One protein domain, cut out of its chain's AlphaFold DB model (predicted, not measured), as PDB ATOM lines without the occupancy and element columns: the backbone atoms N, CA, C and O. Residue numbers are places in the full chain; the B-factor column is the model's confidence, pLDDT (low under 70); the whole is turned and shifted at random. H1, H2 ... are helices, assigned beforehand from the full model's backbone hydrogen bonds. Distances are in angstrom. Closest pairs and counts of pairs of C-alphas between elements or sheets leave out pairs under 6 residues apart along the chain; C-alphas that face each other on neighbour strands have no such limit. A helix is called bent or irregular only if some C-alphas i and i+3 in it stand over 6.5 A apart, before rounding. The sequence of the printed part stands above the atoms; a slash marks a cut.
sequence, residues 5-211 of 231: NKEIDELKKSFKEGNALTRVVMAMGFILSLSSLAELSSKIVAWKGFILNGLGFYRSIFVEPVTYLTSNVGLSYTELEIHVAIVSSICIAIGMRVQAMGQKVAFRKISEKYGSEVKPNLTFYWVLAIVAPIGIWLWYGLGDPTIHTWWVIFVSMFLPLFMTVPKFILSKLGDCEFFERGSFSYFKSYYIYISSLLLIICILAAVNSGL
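This is residues 5 to 211 of the 231 residues of the protein "Heme transporter CcmC" of Moritella sp. Urea-trap-13 (UniProt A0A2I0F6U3). One long helix, H4, makes the core; H5 folds back beside it, H6a runs beside it too, H2 meets it at a steep tilt with residues 32 to 40 alone, and H7 touches it with residues 186 to 194 alone and slants away from it. The bent helix H3 lies across one end, and residues 8 to 13 of H1 and residues 172 to 177 stick out. The printed part has 207 residues with seven named helices, H1 to H7 along the chain, no named strand, and class all helix. It is compact, with a radius of gyration of the C-alphas of 19.5 A and spans of 58 by 39 by 33 A.

Start at H1, residues 5 to 17, close to but not clearly touching H2, residues 20 to 41; their closest C-alphas, Phe 15 and Arg 23, are 5.9 A apart. H3, residues 49 to 71, was assigned as one helix by its hydrogen bonds but is bent, with C-alphas 61 and 64 6.7 A apart; its arms are H3a, residues 49 to 61, and H3b, residues 64 to 71. Residues 54 to 58 of H3a touch residues 32 to 39 of H2, closest C-alphas Leu 55 and Ser 35 at 6.1 A. Next comes the hub, H4, residues 79 to 114, which touches H2 through residues 80 to 90 at a steep tilt of 54 degrees, closest C-alphas His 83 and Ser 36 at 5.1 A. H4 and H5, residues 123 to 143, form a helical hairpin at a shallow tilt of 15 degrees, closest C-alphas Ala 93 and Ala 129 at 4.8 A. H6, residues 149 to 173, also one helix by its hydrogen bonds, is bent, with C-alphas 157 and 160 7.2 A apart; its arms are H6a, residues 149 to 157, and H6b, residues 160 to 173, itself irregular, with C-alphas 163 and 166 6.51 A apart. H6a touches residues 84 to 91 of H4 at a shallow tilt of 5 degrees, closest C-alphas Ser 156 and Cys 91 at 7.0 A. H7, residues 186 to 209, touches H4 through residues 186 to 194 at a steep tilt of 39 degrees, closest C-alphas Tyr 190 and Gly 95 at 6.5 A. Every O i to N i+4 pair is within hydrogen-bond range in H1, H2, H3a, H3b, H4, H6a and H7, against 16 of 17 in H5 and 8 of 10 in H6b.

Find C-alpha 5 at (50.562, -3.508, 225.636), where H1 begins. H2 is 31.7 A long; H4 runs 52.9 A from C-alpha 79 at (44.026, 24.996, 203.731); H5 is 29.3 A. H7 runs 34.7 A to C-alpha 209 at (67.133, 18.388, 212.124).

The C-alphas farthest apart, Asp 175 and Leu 211, are 59.6 A apart. The printed part has no cut; the link from H6 to H7 is long, with 12 residues. Residues 166 to 189, among others, have pLDDT under 70.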
ATOM      1  N   ASN A   5      50.449  -2.281 226.419       62.25
ATOM      2  CA  ASN A   5      50.562  -3.508 225.636       62.25
ATOM      3  C   ASN A   5      49.186  -4.045 225.264       62.25
ATOM      4  O   ASN A   5      48.984  -4.441 224.125       62.25
ATOM      5  N   LYS A   6      48.217  -3.981 226.179       62.97
ATOM      6  CA  LYS A   6      46.844  -4.407 225.906       62.97
ATOM      7  C   LYS A   6      46.150  -3.513 224.884       62.97
ATOM      8  O   LYS A   6      45.424  -4.027 224.042       62.97
ATOM      9  N   GLU A   7      46.370  -2.200 224.921       59.03
ATOM     10  CA  GLU A   7      45.816  -1.309 223.894       59.03
ATOM     11  C   GLU A   7      46.494  -1.514 222.541       59.03
ATOM     12  O   GLU A   7      45.806  -1.584 221.525       59.03
ATOM     13  N   ILE A   8      47.818  -1.688 222.523       67.19
ATOM     14  CA  ILE A   8      48.565  -2.068 221.321       67.19
ATOM     15  C   ILE A   8      48.061  -3.409 220.784       67.19
ATOM     16  O   ILE A   8      47.886  -3.547 219.576       67.19
ATOM     17  N   ASP A   9      47.789  -4.381 221.649       69.62
ATOM     18  CA  ASP A   9      47.283  -5.693 221.262       69.62
ATOM     19  C   ASP A   9      45.840  -5.628 220.781       69.62
ATOM     20  O   ASP A   9      45.515  -6.290 219.803       69.62
ATOM     21  N   GLU A  10      44.981  -4.791 221.363       65.06
ATOM     22  CA  GLU A  10      43.638  -4.535 220.836       65.06
ATOM     23  C   GLU A  10      43.679  -3.811 219.487       65.06
ATOM     24  O   GLU A  10      42.851  -4.088 218.618       65.06
ATOM     25  N   LEU A  11      44.643  -2.915 219.273       66.44
ATOM     26  CA  LEU A  11      44.849  -2.230 217.997       66.44
ATOM     27  C   LEU A  11      45.385  -3.205 216.944       66.44
ATOM     28  O   LEU A  11      44.832  -3.278 215.851       66.44
ATOM     29  N   LYS A  12      46.379  -4.028 217.296       70.56
ATOM     30  CA  LYS A  12      46.885  -5.132 216.466       70.56
ATOM     31  C   LYS A  12      45.791  -6.143 216.162       70.56
ATOM     32  O   LYS A  12      45.700  -6.601 215.032       70.56
ATOM     33  N   LYS A  13      44.963  -6.488 217.147       71.75
ATOM     34  CA  LYS A  13      43.829  -7.399 217.000       71.75
ATOM     35  C   LYS A  13      42.784  -6.792 216.075       71.75
ATOM     36  O   LYS A  13      42.435  -7.431 215.101       71.75
ATOM     37  N   SER A  14      42.399  -5.534 216.274       65.62
ATOM     38  CA  SER A  14      41.477  -4.815 215.378       65.62
ATOM     39  C   SER A  14      42.032  -4.696 213.956       65.62
ATOM     40  O   SER A  14      41.290  -4.825 212.989       65.62
ATOM     41  N   PHE A  15      43.343  -4.495 213.808       69.56
ATOM     42  CA  PHE A  15      44.008  -4.471 212.509       69.56
ATOM     43  C   PHE A  15      44.009  -5.858 211.857       69.56
ATOM     44  O   PHE A  15      43.691  -5.978 210.680       69.56
ATOM     45  N   LYS A  16      44.313  -6.920 212.612       73.06
ATOM     46  CA  LYS A  16      44.324  -8.309 212.127       73.06
ATOM     47  C   LYS A  16      42.923  -8.853 211.836       73.06
ATOM     48  O   LYS A  16      42.758  -9.570 210.858       73.06
ATOM     49  N   GLU A  17      41.930  -8.511 212.640       74.62
ATOM     50  CA  GLU A  17      40.542  -8.969 212.498       74.62
ATOM     51  C   GLU A  17      39.743  -8.107 211.516       74.62
ATOM     52  O   GLU A  17      38.758  -8.568 210.947       74.62
ATOM     53  N   GLY A  18      40.182  -6.870 211.268       67.81
ATOM     54  CA  GLY A  18      39.603  -6.008 210.250       67.81
ATOM     55  C   GLY A  18      39.814  -6.566 208.842       67.81
ATOM     56  O   GLY A  18      40.892  -7.073 208.509       67.81
ATOM     57  N   ASN A  19      38.790  -6.427 207.997       76.00
ATOM     58  CA  ASN A  19      38.890  -6.740 206.573       76.00
ATOM     59  C   ASN A  19      39.895  -5.803 205.863       76.00
ATOM     60  O   ASN A  19      40.306  -4.773 206.408       76.00
ATOM     61  N   ALA A  20      40.298  -6.155 204.636       80.31
ATOM     62  CA  ALA A  20      41.299  -5.397 203.879       80.31
ATOM     63  C   ALA A  20      40.949  -3.901 203.764       80.31
ATOM     64  O   ALA A  20      41.808  -3.051 203.985       80.31
ATOM     65  N   LEU A  21      39.673  -3.585 203.522       72.19
ATOM     66  CA  LEU A  21      39.179  -2.211 203.449       72.19
ATOM     67  C   LEU A  21      39.393  -1.442 204.762       72.19
ATOM     68  O   LEU A  21      39.922  -0.336 204.747       72.19
ATOM     69  N   THR A  22      39.050  -2.041 205.905       70.94
ATOM     70  CA  THR A  22      39.210  -1.412 207.228       70.94
ATOM     71  C   THR A  22      40.677  -1.100 207.509       70.94
ATOM     72  O   THR A  22      40.999  -0.025 208.010       70.94
ATOM     73  N   ARG A  23      41.592  -2.006 207.141       75.62
ATOM     74  CA  ARG A  23      43.041  -1.790 207.298       75.62
ATOM     75  C   ARG A  23      43.542  -0.627 206.450       75.62
ATOM     76  O   ARG A  23      44.296   0.200 206.957       75.62
ATOM     77  N   VAL A  24      43.104  -0.553 205.192       79.62
ATOM     78  CA  VAL A  24      43.458   0.543 204.278       79.62
ATOM     79  C   VAL A  24      42.941   1.875 204.819       79.62
ATOM     80  O   VAL A  24      43.712   2.821 204.929       79.62
ATOM     81  N   VAL A  25      41.678   1.936 205.249       77.81
ATOM     82  CA  VAL A  25      41.086   3.149 205.839       77.81
ATOM     83  C   VAL A  25      41.842   3.588 207.096       77.81
ATOM     84  O   VAL A  25      42.144   4.770 207.238       77.81
ATOM     85  N   MET A  26      42.213   2.656 207.981       76.44
ATOM     86  CA  MET A  26      43.009   2.979 209.174       76.44
ATOM     87  C   MET A  26      44.398   3.524 208.820       76.44
ATOM     88  O   MET A  26      44.839   4.497 209.430       76.44
ATOM     89  N   ALA A  27      45.078   2.926 207.837       80.94
ATOM     90  CA  ALA A  27      46.393   3.381 207.392       80.94
ATOM     91  C   ALA A  27      46.326   4.774 206.747       80.94
ATOM     92  O   ALA A  27      47.116   5.648 207.097       80.94
ATOM     93  N   MET A  28      45.348   5.005 205.865       83.19
ATOM     94  CA  MET A  28      45.127   6.318 205.254       83.19
ATOM     95  C   MET A  28      44.790   7.369 206.307       83.19
ATOM     96  O   MET A  28      45.403   8.429 206.317       83.19
ATOM     97  N   GLY A  29      43.881   7.060 207.238       80.81
ATOM     98  CA  GLY A  29      43.530   7.962 208.331       80.81
ATOM     99  C   GLY A  29      44.753   8.364 209.149       80.81
ATOM    100  O   GLY A  29      44.961   9.549 209.391       80.81
ATOM    101  N   PHE A  30      45.613   7.405 209.505       81.94
ATOM    102  CA  PHE A  30      46.855   7.681 210.227       81.94
ATOM    103  C   PHE A  30      47.816   8.584 209.437       81.94
ATOM    104  O   PHE A  30      48.336   9.548 209.995       81.94
ATOM    105  N   ILE A  31      48.020   8.316 208.143       85.62
ATOM    106  CA  ILE A  31      48.894   9.133 207.288       85.62
ATOM    107  C   ILE A  31      48.348  10.558 207.165       85.62
ATOM    108  O   ILE A  31      49.089  11.506 207.397       85.62
ATOM    109  N   LEU A  32      47.052  10.718 206.883       85.62
ATOM    110  CA  LEU A  32      46.405  12.029 206.775       85.62
ATOM    111  C   LEU A  32      46.501  12.817 208.083       85.62
ATOM    112  O   LEU A  32      46.813  14.003 208.066       85.62
ATOM    113  N   SER A  33      46.297  12.137 209.217       83.38
ATOM    114  CA  SER A  33      46.487  12.716 210.551       83.38
ATOM    115  C   SER A  33      47.888  13.298 210.688       83.38
ATOM    116  O   SER A  33      48.060  14.459 211.050       83.38
ATOM    117  N   LEU A  34      48.894  12.472 210.395       85.69
ATOM    118  CA  LEU A  34      50.291  12.801 210.607       85.69
ATOM    119  C   LEU A  34      50.756  13.917 209.674       85.69
ATOM    120  O   LEU A  34      51.408  14.851 210.129       85.69
ATOM    121  N   SER A  35      50.385  13.843 208.395       86.44
ATOM    122  CA  SER A  35      50.683  14.874 207.405       86.44
ATOM    123  C   SER A  35      50.012  16.196 207.759       86.44
ATOM    124  O   SER A  35      50.662  17.232 207.702       86.44
ATOM    125  N   SER A  36      48.757  16.171 208.211       84.38
ATOM    126  CA  SER A  36      48.051  17.369 208.666       84.38
ATOM    127  C   SER A  36      48.692  17.995 209.913       84.38
ATOM    128  O   SER A  36      48.912  19.204 209.963       84.38
ATOM    129  N   LEU A  37      49.063  17.179 210.906       85.62
ATOM    130  CA  LEU A  37      49.790  17.627 212.099       85.62
ATOM    131  C   LEU A  37      51.158  18.226 211.746       85.62
ATOM    132  O   LEU A  37      51.521  19.285 212.260       85.62
ATOM    133  N   ALA A  38      51.907  17.567 210.861       86.00
ATOM    134  CA  ALA A  38      53.183  18.066 210.373       86.00
ATOM    135  C   ALA A  38      52.997  19.404 209.638       86.00
ATOM    136  O   ALA A  38      53.715  20.354 209.937       86.00
ATOM    137  N   GLU A  39      51.972  19.532 208.796       87.69
ATOM    138  CA  GLU A  39      51.656  20.771 208.085       87.69
ATOM    139  C   GLU A  39      51.290  21.928 209.028       87.69
ATOM    140  O   GLU A  39      51.821  23.033 208.917       87.69
ATOM    141  N   LEU A  40      50.461  21.673 210.044       85.19
ATOM    142  CA  LEU A  40      50.158  22.670 211.077       85.19
ATOM    143  C   LEU A  40      51.415  23.105 211.840       85.19
ATOM    144  O   LEU A  40      51.555  24.275 212.208       85.19
ATOM    145  N   SER A  41      52.347  22.177 212.060       83.88
ATOM    146  CA  SER A  41      53.620  22.466 212.718       83.88
ATOM    147  C   SER A  41      54.653  23.152 211.817       83.88
ATOM    148  O   SER A  41      55.654  23.631 212.348       83.88
ATOM    149  N   SER A  42      54.410  23.296 210.505       84.38
ATOM    150  CA  SER A  42      55.296  24.009 209.565       84.38
ATOM    151  C   SER A  42      55.578  25.460 209.987       84.38
ATOM    152  O   SER A  42      56.600  26.034 209.621       84.38
ATOM    153  N   LYS A  43      54.697  26.065 210.801       79.94
ATOM    154  CA  LYS A  43      54.910  27.398 211.399       79.94
ATOM    155  C   LYS A  43      56.014  27.430 212.467       79.94
ATOM    156  O   LYS A  43      56.491  28.505 212.808       79.94
ATOM    157  N   ILE A  44      56.377  26.274 213.020       81.81
ATOM    158  CA  ILE A  44      57.356  26.108 214.104       81.81
ATOM    159  C   ILE A  44      58.593  25.360 213.589       81.81
ATOM    160  O   ILE A  44      59.718  25.703 213.944       81.81
ATOM    161  N   VAL A  45      58.392  24.344 212.747       83.25
ATOM    162  CA  VAL A  45      59.444  23.490 212.193       83.25
ATOM    163  C   VAL A  45      59.525  23.695 210.684       83.25
ATOM    164  O   VAL A  45      58.581  23.408 209.959       83.25
ATOM    165  N   ALA A  46      60.684  24.130 210.190       86.38
ATOM    166  CA  ALA A  46      60.949  24.169 208.755       86.38
ATOM    167  C   ALA A  46      61.255  22.750 208.244       86.38
ATOM    168  O   ALA A  46      62.374  22.254 208.409       86.38
ATOM    169  N   TRP A  47      60.256  22.086 207.660       88.38
ATOM    170  CA  TRP A  47      60.389  20.735 207.111       88.38
ATOM    171  C   TRP A  47      61.271  20.699 205.861       88.38
ATOM    172  O   TRP A  47      61.218  21.589 205.016       88.38
ATOM    173  N   LYS A  48      62.084  19.646 205.735       88.12
ATOM    174  CA  LYS A  48      63.114  19.480 204.703       88.12
ATOM    175  C   LYS A  48      63.051  18.097 204.060       88.12
ATOM    176  O   LYS A  48      62.480  17.147 204.601       88.12
ATOM    177  N   GLY A  49      63.692  17.983 202.898       87.19
ATOM    178  CA  GLY A  49      63.935  16.713 202.214       87.19
ATOM    179  C   GLY A  49      62.659  15.913 201.938       87.19
ATOM    180  O   GLY A  49      61.657  16.452 201.472       87.19
ATOM    181  N   PHE A  50      62.697  14.611 202.230       86.31
ATOM    182  CA  PHE A  50      61.574  13.712 201.951       86.31
ATOM    183  C   PHE A  50      60.311  14.049 202.762       86.31
ATOM    184  O   PHE A  50      59.216  13.751 202.295       86.31
ATOM    185  N   ILE A  51      60.443  14.678 203.940       86.25
ATOM    186  CA  ILE A  51      59.295  15.079 204.770       86.25
ATOM    187  C   ILE A  51      58.544  16.215 204.075       86.25
ATOM    188  O   ILE A  51      57.335  16.125 203.893       86.25
ATOM    189  N   LEU A  52      59.273  17.233 203.605       88.19
ATOM    190  CA  LEU A  52      58.696  18.327 202.822       88.19
ATOM    191  C   LEU A  52      58.049  17.818 201.525       88.19
ATOM    192  O   LEU A  52      56.933  18.211 201.198       88.19
ATOM    193  N   ASN A  53      58.709  16.894 200.820       88.12
ATOM    194  CA  ASN A  53      58.136  16.270 199.623       88.12
ATOM    195  C   ASN A  53      56.860  15.475 199.947       88.12
ATOM    196  O   ASN A  53      55.899  15.518 199.185       88.12
ATOM    197  N   GLY A  54      56.833  14.773 201.084       87.38
ATOM    198  CA  GLY A  54      55.656  14.051 201.564       87.38
ATOM    199  C   GLY A  54      54.488  14.977 201.910       87.38
ATOM    200  O   GLY A  54      53.345  14.649 201.600       87.38
ATOM    201  N   LEU A  55      54.767  16.148 202.489       90.38
ATOM    202  CA  LEU A  55      53.763  17.192 202.707       90.38
ATOM    203  C   LEU A  55      53.220  17.731 201.381       90.38
ATOM    204  O   LEU A  55      52.005  17.798 201.211       90.38
ATOM    205  N   GLY A  56      54.093  18.023 200.412       89.69
ATOM    206  CA  GLY A  56      53.678  18.437 199.068       89.69
ATOM    207  C   GLY A  56      52.794  17.394 198.380       89.69
ATOM    208  O   GLY A  56      51.740  17.728 197.841       89.69
ATOM    209  N   PHE A  57      53.164  16.113 198.480       91.25
ATOM    210  CA  PHE A  57      52.337  15.014 197.992       91.25
ATOM    211  C   PHE A  57      50.963  15.008 198.670       91.25
ATOM    212  O   PHE A  57      49.951  15.047 197.978       91.25
ATOM    213  N   TYR A  58      50.913  15.049 200.004       91.75
ATOM    214  CA  TYR A  58      49.665  15.120 200.771       91.75
ATOM    215  C   TYR A  58      48.760  16.283 200.337       91.75
ATOM    216  O   TYR A  58      47.563  16.071 200.131       91.75
ATOM    217  N   ARG A  59      49.316  17.483 200.135       92.31
ATOM    218  CA  ARG A  59      48.543  18.630 199.640       92.31
ATOM    219  C   ARG A  59      47.934  18.345 198.266       92.31
ATOM    220  O   ARG A  59      46.727  18.500 198.110       92.31
ATOM    221  N   SER A  60      48.729  17.827 197.331       93.25
ATOM    222  CA  SER A  60      48.277  17.536 195.961       93.25
ATOM    223  C   SER A  60      47.242  16.409 195.861       93.25
ATOM    224  O   SER A  60      46.369  16.449 195.000       93.25
ATOM    225  N   ILE A  61      47.310  15.390 196.728       92.38
ATOM    226  CA  ILE A  61      46.419  14.220 196.636       92.38
ATOM    227  C   ILE A  61      45.180  14.316 197.519       92.38
ATOM    228  O   ILE A  61      44.236  13.551 197.324       92.38
ATOM    229  N   PHE A  62      45.192  15.198 198.517       91.94
ATOM    230  CA  PHE A  62      44.117  15.285 199.496       91.94
ATOM    231  C   PHE A  62      43.580  16.702 199.637       91.94
ATOM    232  O   PHE A  62      42.404  16.914 199.370       91.94
ATOM    233  N   VAL A  63      44.417  17.670 200.015       92.56
ATOM    234  CA  VAL A  63      43.960  19.041 200.303       92.56
ATOM    235  C   VAL A  63      43.361  19.689 199.055       92.56
ATOM    236  O   VAL A  63      42.202  20.087 199.083       92.56
ATOM    237  N   GLU A  64      44.108  19.730 197.951       92.62
ATOM    238  CA  GLU A  64      43.657  20.345 196.697       92.62
ATOM    239  C   GLU A  64      42.401  19.660 196.123       92.62
ATOM    240  O   GLU A  64      41.433  20.365 195.822       92.62
ATOM    241  N   PRO A  65      42.325  18.312 196.027       92.75
ATOM    242  CA  PRO A  65      41.102  17.638 195.602       92.75
ATOM    243  C   PRO A  65      39.912  17.894 196.520       92.75
ATOM    244  O   PRO A  65      38.803  18.078 196.025       92.75
ATOM    245  N   VAL A  66      40.114  17.918 197.843       91.31
ATOM    246  CA  VAL A  66      39.040  18.232 198.793       91.31
ATOM    247  C   VAL A  66      38.533  19.646 198.545       91.31
ATOM    248  O   VAL A  66      37.331  19.804 198.350       91.31
ATOM    249  N   THR A  67      39.409  20.650 198.467       91.31
ATOM    250  CA  THR A  67      39.017  22.036 198.163       91.31
ATOM    251  C   THR A  67      38.262  22.126 196.835       91.31
ATOM    252  O   THR A  67      37.195  22.733 196.766       91.31
ATOM    253  N   TYR A  68      38.760  21.470 195.785       91.69
ATOM    254  CA  TYR A  68      38.119  21.482 194.471       91.69
ATOM    255  C   TYR A  68      36.729  20.831 194.494       91.69
ATOM    256  O   TYR A  68      35.747  21.436 194.067       91.69
ATOM    257  N   LEU A  69      36.611  19.613 195.026       91.44
ATOM    258  CA  LEU A  69      35.348  18.868 195.041       91.44
ATOM    259  C   LEU A  69      34.292  19.529 195.925       91.44
ATOM    260  O   LEU A  69      33.114  19.536 195.576       91.44
ATOM    261  N   THR A  70      34.709  20.085 197.058       88.94
ATOM    262  CA  THR A  70      33.798  20.745 197.995       88.94
ATOM    263  C   THR A  70      33.273  22.071 197.454       88.94
ATOM    264  O   THR A  70      32.085  22.359 197.619       88.94
ATOM    265  N   SER A  71      34.091  22.804 196.690       88.50
ATOM    266  CA  SER A  71      33.646  24.028 196.014       88.50
ATOM    267  C   SER A  71      32.478  23.776 195.049       88.50
ATOM    268  O   SER A  71      31.553  24.584 194.972       88.50
ATOM    269  N   ASN A  72      32.437  22.601 194.405       89.12
ATOM    270  CA  ASN A  72      31.348  22.213 193.500       89.12
ATOM    271  C   ASN A  72      30.003  21.989 194.213       89.12
ATOM    272  O   ASN A  72      28.960  22.006 193.563       89.12
ATOM    273  N   VAL A  73      30.011  21.771 195.531       89.31
ATOM    274  CA  VAL A  73      28.799  21.601 196.352       89.31
ATOM    275  C   VAL A  73      28.522  22.816 197.246       89.31
ATOM    276  O   VAL A  73      27.709  22.731 198.163       89.31
ATOM    277  N   GLY A  74      29.175  23.952 196.971       85.94
ATOM    278  CA  GLY A  74      28.966  25.212 197.687       85.94
ATOM    279  C   GLY A  74      29.649  25.291 199.054       85.94
ATOM    280  O   GLY A  74      29.295  26.153 199.851       85.94
ATOM    281  N   LEU A  75      30.607  24.403 199.331       89.94
ATOM    282  CA  LEU A  75      31.432  24.441 200.536       89.94
ATOM    283  C   LEU A  75      32.807  25.011 200.181       89.94
ATOM    284  O   LEU A  75      33.422  24.571 199.212       89.94
ATOM    285  N   SER A  76      33.303  25.967 200.960       89.44
ATOM    286  CA  SER A  76      34.618  26.569 200.731       89.44
ATOM    287  C   SER A  76      35.496  26.373 201.952       89.44
ATOM    288  O   SER A  76      35.046  26.574 203.074       89.44
ATOM    289  N   TYR A  77      36.741  25.960 201.726       89.38
ATOM    290  CA  TYR A  77      37.701  25.706 202.791       89.38
ATOM    291  C   TYR A  77      39.049  26.318 202.443       89.38
ATOM    292  O   TYR A  77      39.618  26.070 201.376       89.38
ATOM    293  N   THR A  78      39.609  27.042 203.397       89.81
ATOM    294  CA  THR A  78      41.030  27.354 203.459       89.81
ATOM    295  C   THR A  78      41.838  26.094 203.780       89.81
ATOM    296  O   THR A  78      41.365  25.144 204.407       89.81
ATOM    297  N   GLU A  79      43.114  26.093 203.398       89.25
ATOM    298  CA  GLU A  79      44.026  24.996 203.731       89.25
ATOM    299  C   GLU A  79      44.110  24.763 205.255       89.25
ATOM    300  O   GLU A  79      44.119  23.624 205.724       89.25
ATOM    301  N   LEU A  80      44.104  25.844 206.045       88.38
ATOM    302  CA  LEU A  80      44.118  25.763 207.506       88.38
ATOM    303  C   LEU A  80      42.878  25.042 208.054       88.38
ATOM    304  O   LEU A  80      43.012  24.215 208.957       88.38
ATOM    305  N   GLU A  81      41.694  25.334 207.516       89.81
ATOM    306  CA  GLU A  81      40.435  24.696 207.915       89.81
ATOM    307  C   GLU A  81      40.438  23.199 207.656       89.81
ATOM    308  O   GLU A  81      40.019  22.438 208.528       89.81
ATOM    309  N   ILE A  82      40.970  22.766 206.512       90.50
ATOM    310  CA  ILE A  82      41.096  21.345 206.177       90.50
ATOM    311  C   ILE A  82      41.972  20.639 207.213       90.50
ATOM    312  O   ILE A  82      41.566  19.623 207.782       90.50
ATOM    313  N   HIS A  83      43.149  21.190 207.520       90.56
ATOM    314  CA  HIS A  83      44.055  20.564 208.487       90.56
ATOM    315  C   HIS A  83      43.456  20.509 209.891       90.56
ATOM    316  O   HIS A  83      43.504  19.484 210.572       90.56
ATOM    317  N   VAL A  84      42.836  21.605 210.323       87.88
ATOM    318  CA  VAL A  84      42.163  21.666 211.621       87.88
ATOM    319  C   VAL A  84      40.997  20.677 211.678       87.88
ATOM    320  O   VAL A  84      40.867  19.962 212.672       87.88
ATOM    321  N   ALA A  85      40.186  20.573 210.622       89.44
ATOM    322  CA  ALA A  85      39.070  19.634 210.554       89.44
ATOM    323  C   ALA A  85      39.538  18.182 210.670       89.44
ATOM    324  O   ALA A  85      38.936  17.408 211.420       89.44
ATOM    325  N   ILE A  86      40.624  17.813 209.983       89.81
ATOM    326  CA  ILE A  86      41.227  16.478 210.070       89.81
ATOM    327  C   ILE A  86      41.619  16.187 211.519       89.81
ATOM    328  O   ILE A  86      41.096  15.242 212.115       89.81
ATOM    329  N   VAL A  87      42.475  17.026 212.116       85.12
ATOM    330  CA  VAL A  87      42.988  16.814 213.480       85.12
ATOM    331  C   VAL A  87      41.855  16.760 214.505       85.12
ATOM    332  O   VAL A  87      41.814  15.839 215.322       85.12
ATOM    333  N   SER A  88      40.893  17.684 214.442       86.00
ATOM    334  CA  SER A  88      39.731  17.673 215.336       86.00
ATOM    335  C   SER A  88      38.888  16.405 215.174       86.00
ATOM    336  O   SER A  88      38.483  15.813 216.176       86.00
ATOM    337  N   SER A  89      38.677  15.936 213.940       89.12
ATOM    338  CA  SER A  89      37.931  14.700 213.667       89.12
ATOM    339  C   SER A  89      38.597  13.482 214.310       89.12
ATOM    340  O   SER A  89      37.925  12.655 214.929       89.12
ATOM    341  N   ILE A  90      39.927  13.393 214.231       84.06
ATOM    342  CA  ILE A  90      40.704  12.303 214.836       84.06
ATOM    343  C   ILE A  90      40.656  12.375 216.361       84.06
ATOM    344  O   ILE A  90      40.405  11.357 217.006       84.06
ATOM    345  N   CYS A  91      40.842  13.561 216.947       81.94
ATOM    346  CA  CYS A  91      40.748  13.756 218.396       81.94
ATOM    347  C   CYS A  91      39.383  13.314 218.933       81.94
ATOM    348  O   CYS A  91      39.309  12.622 219.952       81.94
ATOM    349  N   ILE A  92      38.303  13.652 218.225       84.50
ATOM    350  CA  ILE A  92      36.947  13.228 218.580       84.50
ATOM    351  C   ILE A  92      36.797  11.715 218.443       84.50
ATOM    352  O   ILE A  92      36.334  11.070 219.385       84.50
ATOM    353  N   ALA A  93      37.217  11.125 217.322       84.19
ATOM    354  CA  ALA A  93      37.120   9.684 217.103       84.19
ATOM    355  C   ALA A  93      37.892   8.882 218.170       84.19
ATOM    356  O   ALA A  93      37.365   7.912 218.723       84.19
ATOM    357  N   ILE A  94      39.107   9.320 218.519       80.25
ATOM    358  CA  ILE A  94      39.905   8.747 219.611       80.25
ATOM    359  C   ILE A  94      39.174   8.923 220.942       80.25
ATOM    360  O   ILE A  94      39.000   7.947 221.672       80.25
ATOM    361  N   GLY A  95      38.694  10.132 221.247       78.06
ATOM    362  CA  GLY A  95      37.945  10.418 222.469       78.06
ATOM    363  C   GLY A  95      36.748   9.481 222.647       78.06
ATOM    364  O   GLY A  95      36.613   8.840 223.691       78.06
ATOM    365  N   MET A  96      35.924   9.313 221.609       83.38
ATOM    366  CA  MET A  96      34.774   8.402 221.638       83.38
ATOM    367  C   MET A  96      35.183   6.942 221.798       83.38
ATOM    368  O   MET A  96      34.563   6.215 222.576       83.38
ATOM    369  N   ARG A  97      36.247   6.506 221.113       81.50
ATOM    370  CA  ARG A  97      36.771   5.143 221.249       81.50
ATOM    371  C   ARG A  97      37.213   4.857 222.682       81.50
ATOM    372  O   ARG A  97      36.835   3.825 223.237       81.50
ATOM    373  N   VAL A  98      37.961   5.772 223.297       74.56
ATOM    374  CA  VAL A  98      38.411   5.635 224.690       74.56
ATOM    375  C   VAL A  98      37.207   5.571 225.637       74.56
ATOM    376  O   VAL A  98      37.194   4.751 226.556       74.56
ATOM    377  N   GLN A  99      36.151   6.357 225.397       75.62
ATOM    378  CA  GLN A  99      34.920   6.263 226.193       75.62
ATOM    379  C   GLN A  99      34.201   4.925 226.016       75.62
ATOM    380  O   GLN A  99      33.783   4.326 227.009       75.62
ATOM    381  N   ALA A 100      34.087   4.432 224.783       78.94
ATOM    382  CA  ALA A 100      33.486   3.135 224.501       78.94
ATOM    383  C   ALA A 100      34.255   1.998 225.199       78.94
ATOM    384  O   ALA A 100      33.647   1.086 225.761       78.94
ATOM    385  N   MET A 101      35.590   2.068 225.225       73.12
ATOM    386  CA  MET A 101      36.435   1.130 225.973       73.12
ATOM    387  C   MET A 101      36.217   1.244 227.485       73.12
ATOM    388  O   MET A 101      36.035   0.222 228.149       73.12
ATOM    389  N   GLY A 102      36.152   2.464 228.025       71.81
ATOM    390  CA  GLY A 102      35.832   2.698 229.434       71.81
ATOM    391  C   GLY A 102      34.494   2.073 229.842       71.81
ATOM    392  O   GLY A 102      34.417   1.394 230.866       71.81
ATOM    393  N   GLN A 103      33.466   2.199 228.996       74.38
ATOM    394  CA  GLN A 103      32.161   1.564 229.208       74.38
ATOM    395  C   GLN A 103      32.231   0.035 229.163       74.38
ATOM    396  O   GLN A 103      31.683  -0.623 230.043       74.38
ATOM    397  N   LYS A 104      32.966  -0.554 228.208       77.81
ATOM    398  CA  LYS A 104      33.200  -2.011 228.185       77.81
ATOM    399  C   LYS A 104      33.859  -2.506 229.473       77.81
ATOM    400  O   LYS A 104      33.458  -3.536 230.008       77.81
ATOM    401  N   VAL A 105      34.856  -1.781 229.983       73.06
ATOM    402  CA  VAL A 105      35.549  -2.141 231.228       73.06
ATOM    403  C   VAL A 105      34.618  -2.020 232.436       73.06
ATOM    404  O   VAL A 105      34.636  -2.903 233.292       73.06
ATOM    405  N   ALA A 106      33.803  -0.965 232.504       71.00
ATOM    406  CA  ALA A 106      32.828  -0.781 233.576       71.00
ATOM    407  C   ALA A 106      31.787  -1.911 233.592       71.00
ATOM    408  O   ALA A 106      31.602  -2.557 234.621       71.00
ATOM    409  N   PHE A 107      31.189  -2.223 232.441       74.19
ATOM    410  CA  PHE A 107      30.190  -3.285 232.328       74.19
ATOM    411  C   PHE A 107      30.769  -4.677 232.568       74.19
ATOM    412  O   PHE A 107      30.111  -5.492 233.200       74.19
ATOM    413  N   ARG A 108      32.021  -4.949 232.171       75.88
ATOM    414  CA  ARG A 108      32.671  -6.223 232.515       75.88
ATOM    415  C   ARG A 108      32.754  -6.426 234.030       75.88
ATOM    416  O   ARG A 108      32.433  -7.504 234.508       75.88
ATOM    417  N   LYS A 109      33.108  -5.379 234.783       71.94
ATOM    418  CA  LYS A 109      33.141  -5.434 236.255       71.94
ATOM    419  C   LYS A 109      31.752  -5.618 236.868       71.94
ATOM    420  O   LYS A 109      31.628  -6.283 237.890       71.94
ATOM    421  N   ILE A 110      30.714  -5.037 236.261       73.25
ATOM    422  CA  ILE A 110      29.321  -5.255 236.682       73.25
ATOM    423  C   ILE A 110      28.946  -6.722 236.465       73.25
ATOM    424  O   ILE A 110      28.472  -7.366 237.395       73.25
ATOM    425  N   SER A 111      29.233  -7.271 235.286       79.06
ATOM    426  CA  SER A 111      28.945  -8.671 234.975       79.06
ATOM    427  C   SER A 111      29.683  -9.642 235.900       79.06
ATOM    428  O   SER A 111      29.089 -10.605 236.377       79.06
ATOM    429  N   GLU A 112      30.948  -9.355 236.222       80.31
ATOM    430  CA  GLU A 112      31.739 -10.108 237.209       80.31
ATOM    431  C   GLU A 112      31.127 -10.029 238.622       80.31
ATOM    432  O   GLU A 112      31.085 -11.032 239.328       80.31
ATOM    433  N   LYS A 113      30.621  -8.858 239.041       78.19
ATOM    434  CA  LYS A 113      30.050  -8.645 240.383       78.19
ATOM    435  C   LYS A 113      28.667  -9.280 240.563       78.19
ATOM    436  O   LYS A 113      28.365  -9.759 241.649       78.19
ATOM    437  N   TYR A 114      27.826  -9.246 239.532       80.19
ATOM    438  CA  TYR A 114      26.424  -9.676 239.605       80.19
ATOM    439  C   TYR A 114      26.154 -11.028 238.928       80.19
ATOM    440  O   TYR A 114      25.002 -11.451 238.868       80.19
ATOM    441  N   GLY A 115      27.182 -11.702 238.397       78.12
ATOM    442  CA  GLY A 115      27.065 -13.033 237.787       78.12
ATOM    443  C   GLY A 115      26.175 -13.095 236.539       78.12
ATOM    444  O   GLY A 115      25.791 -14.182 236.116       78.12
ATOM    445  N   SER A 116      25.827 -11.947 235.954       78.31
ATOM    446  CA  SER A 116      24.962 -11.829 234.778       78.31
ATOM    447  C   SER A 116      25.699 -11.099 233.663       78.31
ATOM    448  O   SER A 116      26.367 -10.098 233.900       78.31
ATOM    449  N   GLU A 117      25.615 -11.600 232.431       78.06
ATOM    450  CA  GLU A 117      26.312 -10.985 231.301       78.06
ATOM    451  C   GLU A 117      25.560  -9.729 230.834       78.06
ATOM    452  O   GLU A 117      24.602  -9.799 230.066       78.06
ATOM    453  N   VAL A 118      26.003  -8.555 231.291       74.69
ATOM    454  CA  VAL A 118      25.449  -7.264 230.871       74.69
ATOM    455  C   VAL A 118      26.351  -6.636 229.807       74.69
ATOM    456  O   VAL A 118      27.540  -6.393 230.037       74.69
ATOM    457  N   LYS A 119      25.793  -6.346 228.624       76.25
ATOM    458  CA  LYS A 119      26.512  -5.703 227.511       76.25
ATOM    459  C   LYS A 119      26.179  -4.207 227.434       76.25
ATOM    460  O   LYS A 119      24.999  -3.860 227.425       76.25
ATOM    461  N   PRO A 120      27.181  -3.311 227.340       76.75
ATOM    462  CA  PRO A 120      26.927  -1.884 227.183       76.75
ATOM    463  C   PRO A 120      26.416  -1.567 225.776       76.75
ATOM    464  O   PRO A 120      26.933  -2.091 224.786       76.75
ATOM    465  N   ASN A 121      25.468  -0.635 225.670       76.69
ATOM    466  CA  ASN A 121      25.122  -0.037 224.386       76.69
ATOM    467  C   ASN A 121      26.202   0.982 223.989       76.69
ATOM    468  O   ASN A 121      26.335   2.039 224.601       76.69
ATOM    469  N   LEU A 122      26.985   0.655 222.959       81.81
ATOM    470  CA  LEU A 122      28.078   1.505 222.472       81.81
ATOM    471  C   LEU A 122      27.682   2.374 221.275       81.81
ATOM    472  O   LEU A 122      28.488   3.186 220.825       81.81
ATOM    473  N   THR A 123      26.462   2.209 220.762       80.50
ATOM    474  CA  THR A 123      25.979   2.851 219.531       80.50
ATOM    475  C   THR A 123      26.125   4.365 219.596       80.50
ATOM    476  O   THR A 123      26.599   4.973 218.644       80.50
ATOM    477  N   PHE A 124      25.817   4.960 220.751       81.56
ATOM    478  CA  PHE A 124      25.957   6.397 220.978       81.56
ATOM    479  C   PHE A 124      27.373   6.914 220.670       81.56
ATOM    480  O   PHE A 124      27.523   7.896 219.949       81.56
ATOM    481  N   TYR A 125      28.416   6.229 221.154       81.75
ATOM    482  CA  TYR A 125      29.805   6.650 220.939       81.75
ATOM    483  C   TYR A 125      30.213   6.558 219.470       81.75
ATOM    484  O   TYR A 125      30.896   7.446 218.970       81.75
ATOM    485  N   TRP A 126      29.779   5.506 218.774       84.56
ATOM    486  CA  TRP A 126      30.085   5.317 217.356       84.56
ATOM    487  C   TRP A 126      29.365   6.330 216.470       84.56
ATOM    488  O   TRP A 126      29.984   6.898 215.576       84.56
ATOM    489  N   VAL A 127      28.088   6.604 216.750       86.00
ATOM    490  CA  VAL A 127      27.321   7.631 216.036       86.00
ATOM    491  C   VAL A 127      27.961   8.999 216.246       86.00
ATOM    492  O   VAL A 127      28.209   9.714 215.278       86.00
ATOM    493  N   LEU A 128      28.311   9.347 217.486       84.06
ATOM    494  CA  LEU A 128      28.920  10.640 217.785       84.06
ATOM    495  C   LEU A 128      30.323  10.783 217.172       84.06
ATOM    496  O   LEU A 128      30.675  11.868 216.717       84.06
ATOM    497  N   ALA A 129      31.090   9.690 217.081       86.75
ATOM    498  CA  ALA A 129      32.387   9.658 216.400       86.75
ATOM    499  C   ALA A 129      32.300   9.943 214.891       86.75
ATOM    500  O   ALA A 129      33.324  10.240 214.290       86.75
ATOM    501  N   ILE A 130      31.110   9.849 214.287       88.56
ATOM    502  CA  ILE A 130      30.872  10.115 212.860       88.56
ATOM    503  C   ILE A 130      30.182  11.468 212.675       88.56
ATOM    504  O   ILE A 130      30.639  12.302 211.895       88.56
ATOM    505  N   VAL A 131      29.098  11.709 213.416       89.81
ATOM    506  CA  VAL A 131      28.272  12.916 213.276       89.81
ATOM    507  C   VAL A 131      29.048  14.174 213.662       89.81
ATOM    508  O   VAL A 131      28.930  15.186 212.977       89.81
ATOM    509  N   ALA A 132      29.864  14.128 214.719       87.81
ATOM    510  CA  ALA A 132      30.609  15.306 215.156       87.81
ATOM    511  C   ALA A 132      31.677  15.754 214.134       87.81
ATOM    512  O   ALA A 132      31.695  16.943 213.818       87.81
ATOM    513  N   PRO A 133      32.500  14.859 213.542       90.88
ATOM    514  CA  PRO A 133      33.328  15.211 212.389       90.88
ATOM    515  C   PRO A 133      32.540  15.840 211.240       90.88
ATOM    516  O   PRO A 133      32.903  16.920 210.792       90.88
ATOM    517  N   ILE A 134      31.432  15.228 210.807       91.81
ATOM    518  CA  ILE A 134      30.603  15.784 209.721       91.81
ATOM    519  C   ILE A 134      30.141  17.205 210.066       91.81
ATOM    520  O   ILE A 134      30.237  18.098 209.231       91.81
ATOM    521  N   GLY A 135      29.704  17.434 211.305       89.44
ATOM    522  CA  GLY A 135      29.317  18.757 211.787       89.44
ATOM    523  C   GLY A 135      30.450  19.784 211.713       89.44
ATOM    524  O   GLY A 135      30.207  20.905 211.283       89.44
ATOM    525  N   ILE A 136      31.686  19.405 212.063       89.38
ATOM    526  CA  ILE A 136      32.867  20.283 211.945       89.38
ATOM    527  C   ILE A 136      33.132  20.642 210.486       89.38
ATOM    528  O   ILE A 136      33.324  21.813 210.167       89.38
ATOM    529  N   TRP A 137      33.116  19.644 209.603       92.00
ATOM    530  CA  TRP A 137      33.332  19.858 208.176       92.00
ATOM    531  C   TRP A 137      32.259  20.772 207.581       92.00
ATOM    532  O   TRP A 137      32.596  21.711 206.866       92.00
ATOM    533  N   LEU A 138      30.984  20.561 207.906       91.12
ATOM    534  CA  LEU A 138      29.905  21.441 207.451       91.12
ATOM    535  C   LEU A 138      30.034  22.853 208.029       91.12
ATOM    536  O   LEU A 138      29.854  23.822 207.303       91.12
ATOM    537  N   TRP A 139      30.374  22.980 209.313       88.31
ATOM    538  CA  TRP A 139      30.538  24.276 209.967       88.31
ATOM    539  C   TRP A 139      31.642  25.114 209.320       88.31
ATOM    540  O   TRP A 139      31.413  26.282 209.022       88.31
ATOM    541  N   TYR A 140      32.811  24.523 209.057       88.19
ATOM    542  CA  TYR A 140      33.897  25.228 208.368       88.19
ATOM    543  C   TYR A 140      33.526  25.552 206.920       88.19
ATOM    544  O   TYR A 140      33.705  26.683 206.492       88.19
ATOM    545  N   GLY A 141      32.918  24.602 206.206       86.19
ATOM    546  CA  GLY A 141      32.591  24.777 204.790       86.19
ATOM    547  C   GLY A 141      31.484  25.795 204.506       86.19
ATOM    548  O   GLY A 141      31.446  26.347 203.411       86.19
ATOM    549  N   LEU A 142      30.575  26.019 205.464       88.00
ATOM    550  CA  LEU A 142      29.436  26.937 205.331       88.00
ATOM    551  C   LEU A 142      29.645  28.277 206.042       88.00
ATOM    552  O   LEU A 142      29.061  29.278 205.638       88.00
ATOM    553  N   GLY A 143      30.383  28.276 207.153       80.25
ATOM    554  CA  GLY A 143      30.422  29.402 208.082       80.25
ATOM    555  C   GLY A 143      31.567  30.387 207.870       80.25
ATOM    556  O   GLY A 143      31.532  31.432 208.514       80.25
ATOM    557  N   ASP A 144      32.569  30.040 207.049       75.69
ATOM    558  CA  ASP A 144      33.855  30.757 206.916       75.69
ATOM    559  C   ASP A 144      34.379  31.294 208.271       75.69
ATOM    560  O   ASP A 144      34.560  32.503 208.474       75.69
ATOM    561  N   PRO A 145      34.488  30.426 209.298       77.50
ATOM    562  CA  PRO A 145      34.792  30.888 210.637       77.50
ATOM    563  C   PRO A 145      36.251  31.325 210.741       77.50
ATOM    564  O   PRO A 145      37.175  30.638 210.316       77.50
ATOM    565  N   THR A 146      36.500  32.420 211.459       79.56
ATOM    566  CA  THR A 146      37.873  32.816 211.787       79.56
ATOM    567  C   THR A 146      38.517  31.805 212.745       79.56
ATOM    568  O   THR A 146      38.357  31.875 213.971       79.56
ATOM    569  N   ILE A 147      39.273  30.855 212.192       76.19
ATOM    570  CA  ILE A 147      39.931  29.812 212.979       76.19
ATOM    571  C   ILE A 147      41.159  30.361 213.698       76.19
ATOM    572  O   ILE A 147      42.189  30.687 213.113       76.19
ATOM    573  N   HIS A 148      41.078  30.335 215.021       77.25
ATOM    574  CA  HIS A 148      42.211  30.567 215.898       77.25
ATOM    575  C   HIS A 148      42.772  29.212 216.340       77.25
ATOM    576  O   HIS A 148      42.188  28.534 217.185       77.25
ATOM    577  N   THR A 149      43.920  28.806 215.793       69.62
ATOM    578  CA  THR A 149      44.532  27.489 216.069       69.62
ATOM    579  C   THR A 149      44.719  27.218 217.571       69.62
ATOM    580  O   THR A 149      44.506  26.098 218.027       69.62
ATOM    581  N   TRP A 150      45.031  28.248 218.365       70.19
ATOM    582  CA  TRP A 150      45.150  28.140 219.825       70.19
ATOM    583  C   TRP A 150      43.847  27.729 220.519       70.19
ATOM    584  O   TRP A 150      43.892  26.948 221.467       70.19
ATOM    585  N   TRP A 151      42.690  28.178 220.022       76.00
ATOM    586  CA  TRP A 151      41.391  27.757 220.553       76.00
ATOM    587  C   TRP A 151      41.119  26.278 220.280       76.00
ATOM    588  O   TRP A 151      40.624  25.578 221.158       76.00
ATOM    589  N   VAL A 152      41.506  25.773 219.109       75.19
ATOM    590  CA  VAL A 152      41.367  24.348 218.766       75.19
ATOM    591  C   VAL A 152      42.236  23.482 219.674       75.19
ATOM    592  O   VAL A 152      41.772  22.459 220.180       75.19
ATOM    593  N   ILE A 153      43.485  23.897 219.912       73.19
ATOM    594  CA  ILE A 153      44.401  23.208 220.831       73.19
ATOM    595  C   ILE A 153      43.812  23.208 222.243       73.19
ATOM    596  O   ILE A 153      43.743  22.153 222.874       73.19
ATOM    597  N   PHE A 154      43.328  24.361 222.712       76.31
ATOM    598  CA  PHE A 154      42.689  24.493 224.016       76.31
ATOM    599  C   PHE A 154      41.486  23.549 224.144       76.31
ATOM    600  O   PHE A 154      41.464  22.691 225.022       76.31
ATOM    601  N   VAL A 155      40.521  23.618 223.223       76.31
ATOM    602  CA  VAL A 155      39.337  22.742 223.236       76.31
ATOM    603  C   VAL A 155      39.739  21.266 223.178       76.31
ATOM    604  O   VAL A 155      39.183  20.461 223.917       76.31
ATOM    605  N   SER A 156      40.744  20.904 222.379       73.44
ATOM    606  CA  SER A 156      41.231  19.521 222.280       73.44
ATOM    607  C   SER A 156      41.906  19.042 223.568       73.44
ATOM    608  O   SER A 156      41.729  17.888 223.953       73.44
ATOM    609  N   MET A 157      42.646  19.898 224.277       74.38
ATOM    610  CA  MET A 157      43.225  19.553 225.579       74.38
ATOM    611  C   MET A 157      42.150  19.391 226.656       74.38
ATOM    612  O   MET A 157      42.232  18.468 227.459       74.38
ATOM    613  N   PHE A 158      41.127  20.246 226.655       75.50
ATOM    614  CA  PHE A 158      40.059  20.231 227.659       75.50
ATOM    615  C   PHE A 158      38.872  19.328 227.299       75.50
ATOM    616  O   PHE A 158      37.996  19.110 228.138       75.50
ATOM    617  N   LEU A 159      38.861  18.730 226.103       72.31
ATOM    618  CA  LEU A 159      37.841  17.781 225.650       72.31
ATOM    619  C   LEU A 159      37.557  16.672 226.678       72.31
ATOM    620  O   LEU A 159      36.383  16.352 226.889       72.31
ATOM    621  N   PRO A 160      38.561  16.101 227.378       70.44
ATOM    622  CA  PRO A 160      38.282  15.088 228.375       70.44
ATOM    623  C   PRO A 160      37.437  15.607 229.532       70.44
ATOM    624  O   PRO A 160      36.551  14.901 230.000       70.44
ATOM    625  N   LEU A 161      37.681  16.857 229.932       71.50
ATOM    626  CA  LEU A 161      36.990  17.539 231.017       71.50
ATOM    627  C   LEU A 161      35.511  17.723 230.671       71.50
ATOM    628  O   LEU A 161      34.649  17.289 231.433       71.50
ATOM    629  N   PHE A 162      35.214  18.240 229.476       70.06
ATOM    630  CA  PHE A 162      33.838  18.366 228.980       70.06
ATOM    631  C   PHE A 162      33.097  17.026 228.911       70.06
ATOM    632  O   PHE A 162      31.886  16.977 229.093       70.06
ATOM    633  N   MET A 163      33.820  15.928 228.693       67.69
ATOM    634  CA  MET A 163      33.243  14.589 228.581       67.69
ATOM    635  C   MET A 163      33.038  13.872 229.918       67.69
ATOM    636  O   MET A 163      32.125  13.052 230.049       67.69
ATOM    637  N   THR A 164      33.885  14.135 230.912       66.50
ATOM    638  CA  THR A 164      33.794  13.505 232.238       66.50
ATOM    639  C   THR A 164      32.940  14.298 233.208       66.50
ATOM    640  O   THR A 164      32.292  13.698 234.058       66.50
ATOM    641  N   VAL A 165      32.907  15.630 233.090       70.62
ATOM    642  CA  VAL A 165      32.158  16.500 234.008       70.62
ATOM    643  C   VAL A 165      30.665  16.152 234.061       70.62
ATOM    644  O   VAL A 165      30.165  15.983 235.171       70.62
ATOM    645  N   PRO A 166      29.949  15.936 232.937       68.31
ATOM    646  CA  PRO A 166      28.545  15.532 232.988       68.31
ATOM    647  C   PRO A 166      28.344  14.213 233.739       68.31
ATOM    648  O   PRO A 166      27.429  14.101 234.549       68.31
ATOM    649  N   LYS A 167      29.239  13.236 233.536       65.19
ATOM    650  CA  LYS A 167      29.201  11.936 234.228       65.19
ATOM    651  C   LYS A 167      29.452  12.089 235.725       65.19
ATOM    652  O   LYS A 167      28.769  11.457 236.521       65.19
ATOM    653  N   PHE A 168      30.387  12.959 236.105       65.44
ATOM    654  CA  PHE A 168      30.671  13.268 237.502       65.44
ATOM    655  C   PHE A 168      29.478  13.953 238.186       65.44
ATOM    656  O   PHE A 168      29.084  13.552 239.279       65.44
ATOM    657  N   ILE A 169      28.851  14.929 237.523       66.75
ATOM    658  CA  ILE A 169      27.639  15.601 238.015       66.75
ATOM    659  C   ILE A 169      26.492  14.593 238.183       66.75
ATOM    660  O   ILE A 169      25.884  14.538 239.249       66.75
ATOM    661  N   LEU A 170      26.250  13.743 237.180       64.69
ATOM    662  CA  LEU A 170      25.245  12.673 237.233       64.69
ATOM    663  C   LEU A 170      25.518  11.669 238.363       64.69
ATOM    664  O   LEU A 170      24.587  11.271 239.055       64.69
ATOM    665  N   SER A 171      26.784  11.310 238.601       63.34
ATOM    666  CA  SER A 171      27.170  10.413 239.701       63.34
ATOM    667  C   SER A 171      26.964  11.018 241.093       63.34
ATOM    668  O   SER A 171      26.789  10.282 242.056       63.34
ATOM    669  N   LYS A 172      26.981  12.354 241.211       63.06
ATOM    670  CA  LYS A 172      26.706  13.073 242.464       63.06
ATOM    671  C   LYS A 172      25.218  13.332 242.706       63.06
ATOM    672  O   LYS A 172      24.839  13.531 243.854       63.06
ATOM    673  N   LEU A 173      24.411  13.404 241.647       61.06
ATOM    674  CA  LEU A 173      22.985  13.744 241.717       61.06
ATOM    675  C   LEU A 173      22.054  12.523 241.673       61.06
ATOM    676  O   LEU A 173      20.886  12.657 242.019       61.06
ATOM    677  N   GLY A 174      22.540  11.352 241.261       53.41
ATOM    678  CA  GLY A 174      21.789  10.097 241.315       53.41
ATOM    679  C   GLY A 174      22.497   9.038 242.157       53.41
ATOM    680  O   GLY A 174      23.724   9.022 242.210       53.41
ATOM    681  N   ASP A 175      21.736   8.093 242.724       47.44
ATOM    682  CA  ASP A 175      22.210   6.859 243.394       47.44
ATOM    683  C   ASP A 175      22.887   5.864 242.418       47.44
ATOM    684  O   ASP A 175      22.781   4.643 242.506       47.44
ATOM    685  N   CYS A 176      23.590   6.380 241.415       48.19
ATOM    686  CA  CYS A 176      24.296   5.604 240.415       48.19
ATOM    687  C   CYS A 176      25.760   5.437 240.842       48.19
ATOM    688  O   CYS A 176      26.660   5.999 240.217       48.19
ATOM    689  N   GLU A 177      26.013   4.596 241.856       48.91
ATOM    690  CA  GLU A 177      27.357   4.182 242.329       48.91
ATOM    691  C   GLU A 177      28.281   3.593 241.229       48.91
ATOM    692  O   GLU A 177      29.444   3.256 241.476       48.91
ATOM    693  N   PHE A 178      27.776   3.435 240.006       51.00
ATOM    694  CA  PHE A 178      28.396   2.686 238.918       51.00
ATOM    695  C   PHE A 178      29.114   3.554 237.877       51.00
ATOM    696  O   PHE A 178      29.875   3.019 237.065       51.00
ATOM    697  N   PHE A 179      28.950   4.881 237.912       49.88
ATOM    698  CA  PHE A 179      29.788   5.785 237.123       49.88
ATOM    699  C   PHE A 179      31.151   5.954 237.823       49.88
ATOM    700  O   PHE A 179      31.312   6.726 238.756       49.88
ATOM    701  N   GLU A 180      32.139   5.180 237.363       50.25
ATOM    702  CA  GLU A 180      33.577   5.326 237.662       50.25
ATOM    703  C   GLU A 180      34.088   5.025 239.094       50.25
ATOM    704  O   GLU A 180      35.101   5.569 239.522       50.25
ATOM    705  N   ARG A 181      33.582   3.983 239.771       42.84
ATOM    706  CA  ARG A 181      34.400   3.235 240.772       42.84
ATOM    707  C   ARG A 181      35.400   2.252 240.127       42.84
ATOM    708  O   ARG A 181      35.864   1.287 240.734       42.84
ATOM    709  N   GLY A 182      35.728   2.461 238.852       43.38
ATOM    710  CA  GLY A 182      36.612   1.610 238.065       43.38
ATOM    711  C   GLY A 182      37.972   2.261 237.823       43.38
ATOM    712  O   GLY A 182      38.047   3.388 237.368       43.38
ATOM    713  N   SER A 183      39.045   1.496 238.033       46.38
ATOM    714  CA  SER A 183      40.468   1.759 237.729       46.38
ATOM    715  C   SER A 183      40.848   2.304 236.328       46.38
ATOM    716  O   SER A 183      42.035   2.295 235.987       46.38
ATOM    717  N   PHE A 184      39.886   2.684 235.486       51.69
ATOM    718  CA  PHE A 184      40.088   3.227 234.147       51.69
ATOM    719  C   PHE A 184      40.013   4.753 234.218       51.69
ATOM    720  O   PHE A 184      38.948   5.315 234.438       51.69
ATOM    721  N   SER A 185      41.152   5.427 234.073       64.06
ATOM    722  CA  SER A 185      41.201   6.889 234.092       64.06
ATOM    723  C   SER A 185      41.148   7.401 232.660       64.06
ATOM    724  O   SER A 185      42.164   7.395 231.964       64.06
ATOM    725  N   TYR A 186      39.965   7.842 232.233       65.00
ATOM    726  CA  TYR A 186      39.724   8.396 230.899       65.00
ATOM    727  C   TYR A 186      40.717   9.513 230.532       65.00
ATOM    728  O   TYR A 186      41.265   9.519 229.431       65.00
ATOM    729  N   PHE A 187      41.030  10.393 231.490       68.38
ATOM    730  CA  PHE A 187      42.054  11.429 231.343       68.38
ATOM    731  C   PHE A 187      43.423  10.857 230.966       68.38
ATOM    732  O   PHE A 187      44.049  11.338 230.024       68.38
ATOM    733  N   LYS A 188      43.886   9.815 231.670       68.12
ATOM    734  CA  LYS A 188      45.196   9.207 231.393       68.12
ATOM    735  C   LYS A 188      45.236   8.615 229.988       68.12
ATOM    736  O   LYS A 188      46.181   8.886 229.259       68.12
ATOM    737  N   SER A 189      44.210   7.860 229.596       68.56
ATOM    738  CA  SER A 189      44.136   7.257 228.259       68.56
ATOM    739  C   SER A 189      44.139   8.306 227.157       68.56
ATOM    740  O   SER A 189      44.936   8.215 226.229       68.56
ATOM    741  N   TYR A 190      43.292   9.330 227.273       72.44
ATOM    742  CA  TYR A 190      43.207  10.380 226.264       72.44
ATOM    743  C   TYR A 190      44.546  11.096 226.070       72.44
ATOM    744  O   TYR A 190      45.034  11.203 224.946       72.44
ATOM    745  N   TYR A 191      45.184  11.528 227.161       75.75
ATOM    746  CA  TYR A 191      46.463  12.225 227.056       75.75
ATOM    747  C   TYR A 191      47.600  11.322 226.586       75.75
ATOM    748  O   TYR A 191      48.490  11.823 225.908       75.75
ATOM    749  N   ILE A 192      47.578  10.015 226.870       77.81
ATOM    750  CA  ILE A 192      48.541   9.063 226.291       77.81
ATOM    751  C   ILE A 192      48.405   9.022 224.764       77.81
ATOM    752  O   ILE A 192      49.414   9.108 224.066       77.81
ATOM    753  N   TYR A 193      47.179   8.947 224.237       74.62
ATOM    754  CA  TYR A 193      46.943   8.955 222.791       74.62
ATOM    755  C   TYR A 193      47.332  10.282 222.128       74.62
ATOM    756  O   TYR A 193      47.964  10.280 221.078       74.62
ATOM    757  N   ILE A 194      47.009  11.424 222.737       76.81
ATOM    758  CA  ILE A 194      47.426  12.728 222.197       76.81
ATOM    759  C   ILE A 194      48.950  12.892 222.277       76.81
ATOM    760  O   ILE A 194      49.582  13.335 221.319       76.81
ATOM    761  N   SER A 195      49.564  12.484 223.389       76.44
ATOM    762  CA  SER A 195      51.018  12.570 223.566       76.44
ATOM    763  C   SER A 195      51.769  11.657 222.604       76.44
ATOM    764  O   SER A 195      52.864  12.015 222.185       76.44
ATOM    765  N   SER A 196      51.207  10.507 222.216       80.00
ATOM    766  CA  SER A 196      51.837   9.636 221.218       80.00
ATOM    767  C   SER A 196      51.831  10.263 219.823       80.00
ATOM    768  O   SER A 196      52.842  10.182 219.130       80.00
ATOM    769  N   LEU A 197      50.763  10.974 219.438       78.12
ATOM    770  CA  LEU A 197      50.735  11.757 218.194       78.12
ATOM    771  C   LEU A 197      51.781  12.879 218.209       78.12
ATOM    772  O   LEU A 197      52.538  13.028 217.249       78.12
ATOM    773  N   LEU A 198      51.881  13.622 219.317       80.94
ATOM    774  CA  LEU A 198      52.905  14.659 219.488       80.94
ATOM    775  C   LEU A 198      54.320  14.074 219.454       80.94
ATOM    776  O   LEU A 198      55.202  14.640 218.815       80.94
ATOM    777  N   LEU A 199      54.533  12.921 220.090       85.44
ATOM    778  CA  LEU A 199      55.821  12.235 220.091       85.44
ATOM    779  C   LEU A 199      56.260  11.868 218.671       85.44
ATOM    780  O   LEU A 199      57.427  12.058 218.341       85.44
ATOM    781  N   ILE A 200      55.347  11.388 217.820       85.12
ATOM    782  CA  ILE A 200      55.672  11.077 216.420       85.12
ATOM    783  C   ILE A 200      56.108  12.346 215.679       85.12
ATOM    784  O   ILE A 200      57.109  12.314 214.966       85.12
ATOM    785  N   ILE A 201      55.427  13.477 215.889       85.06
ATOM    786  CA  ILE A 201      55.839  14.763 215.307       85.06
ATOM    787  C   ILE A 201      57.209  15.203 215.831       85.06
ATOM    788  O   ILE A 201      58.049  15.626 215.041       85.06
ATOM    789  N   CYS A 202      57.488  15.042 217.125       85.25
ATOM    790  CA  CYS A 202      58.806  15.329 217.693       85.25
ATOM    791  C   CYS A 202      59.903  14.435 217.098       85.25
ATOM    792  O   CYS A 202      60.992  14.922 216.808       85.25
ATOM    793  N   ILE A 203      59.623  13.146 216.873       87.38
ATOM    794  CA  ILE A 203      60.551  12.223 216.204       87.38
ATOM    795  C   ILE A 203      60.806  12.687 214.769       87.38
ATOM    796  O   ILE A 203      61.960  12.768 214.356       87.38
ATOM    797  N   LEU A 204      59.757  13.042 214.022       86.69
ATOM    798  CA  LEU A 204      59.908  13.585 212.673       86.69
ATOM    799  C   LEU A 204      60.719  14.881 212.678       86.69
ATOM    800  O   LEU A 204      61.602  15.038 211.841       86.69
ATOM    801  N   ALA A 205      60.477  15.783 213.630       85.38
ATOM    802  CA  ALA A 205      61.226  17.029 213.776       85.38
ATOM    803  C   ALA A 205      62.704  16.770 214.120       85.38
ATOM    804  O   ALA A 205      63.593  17.432 213.583       85.38
ATOM    805  N   ALA A 206      62.985  15.766 214.954       86.38
ATOM    806  CA  ALA A 206      64.347  15.336 215.253       86.38
ATOM    807  C   ALA A 206      65.040  14.770 214.005       86.38
ATOM    808  O   ALA A 206      66.153  15.186 213.687       86.38
ATOM    809  N   VAL A 207      64.370  13.900 213.241       86.50
ATOM    810  CA  VAL A 207      64.876  13.405 211.947       86.50
ATOM    811  C   VAL A 207      65.132  14.570 210.989       86.50
ATOM    812  O   VAL A 207      66.190  14.636 210.369       86.50
ATOM    813  N   ASN A 208      64.205  15.526 210.924       88.38
ATOM    814  CA  ASN A 208      64.303  16.722 210.097       88.38
ATOM    815  C   ASN A 208      65.536  17.575 210.429       88.38
ATOM    816  O   ASN A 208      66.162  18.113 209.521       88.38
ATOM    817  N   SER A 209      65.926  17.660 211.707       84.38
ATOM    818  CA  SER A 209      67.133  18.388 212.124       84.38
ATOM    819  C   SER A 209      68.433  17.780 211.577       84.38
ATOM    820  O   SER A 209      69.399  18.503 211.343       84.38
ATOM    821  N   GLY A 210      68.443  16.467 211.322       82.75
ATOM    822  CA  GLY A 210      69.569  15.752 210.718       82.75
ATOM    823  C   GLY A 210      69.598  15.803 209.187       82.75
ATOM    824  O   GLY A 210      70.583  15.374 208.582       82.75
ATOM    825  N   LEU A 211      68.544  16.315 208.539       83.94
ATOM    826  CA  LEU A 211      68.498  16.455 207.086       83.94
ATOM    827  C   LEU A 211      69.303  17.683 206.654       83.94
ATOM    828  O   LEU A 211      69.072  18.804 207.109       83.94
TER     829      LEU A 211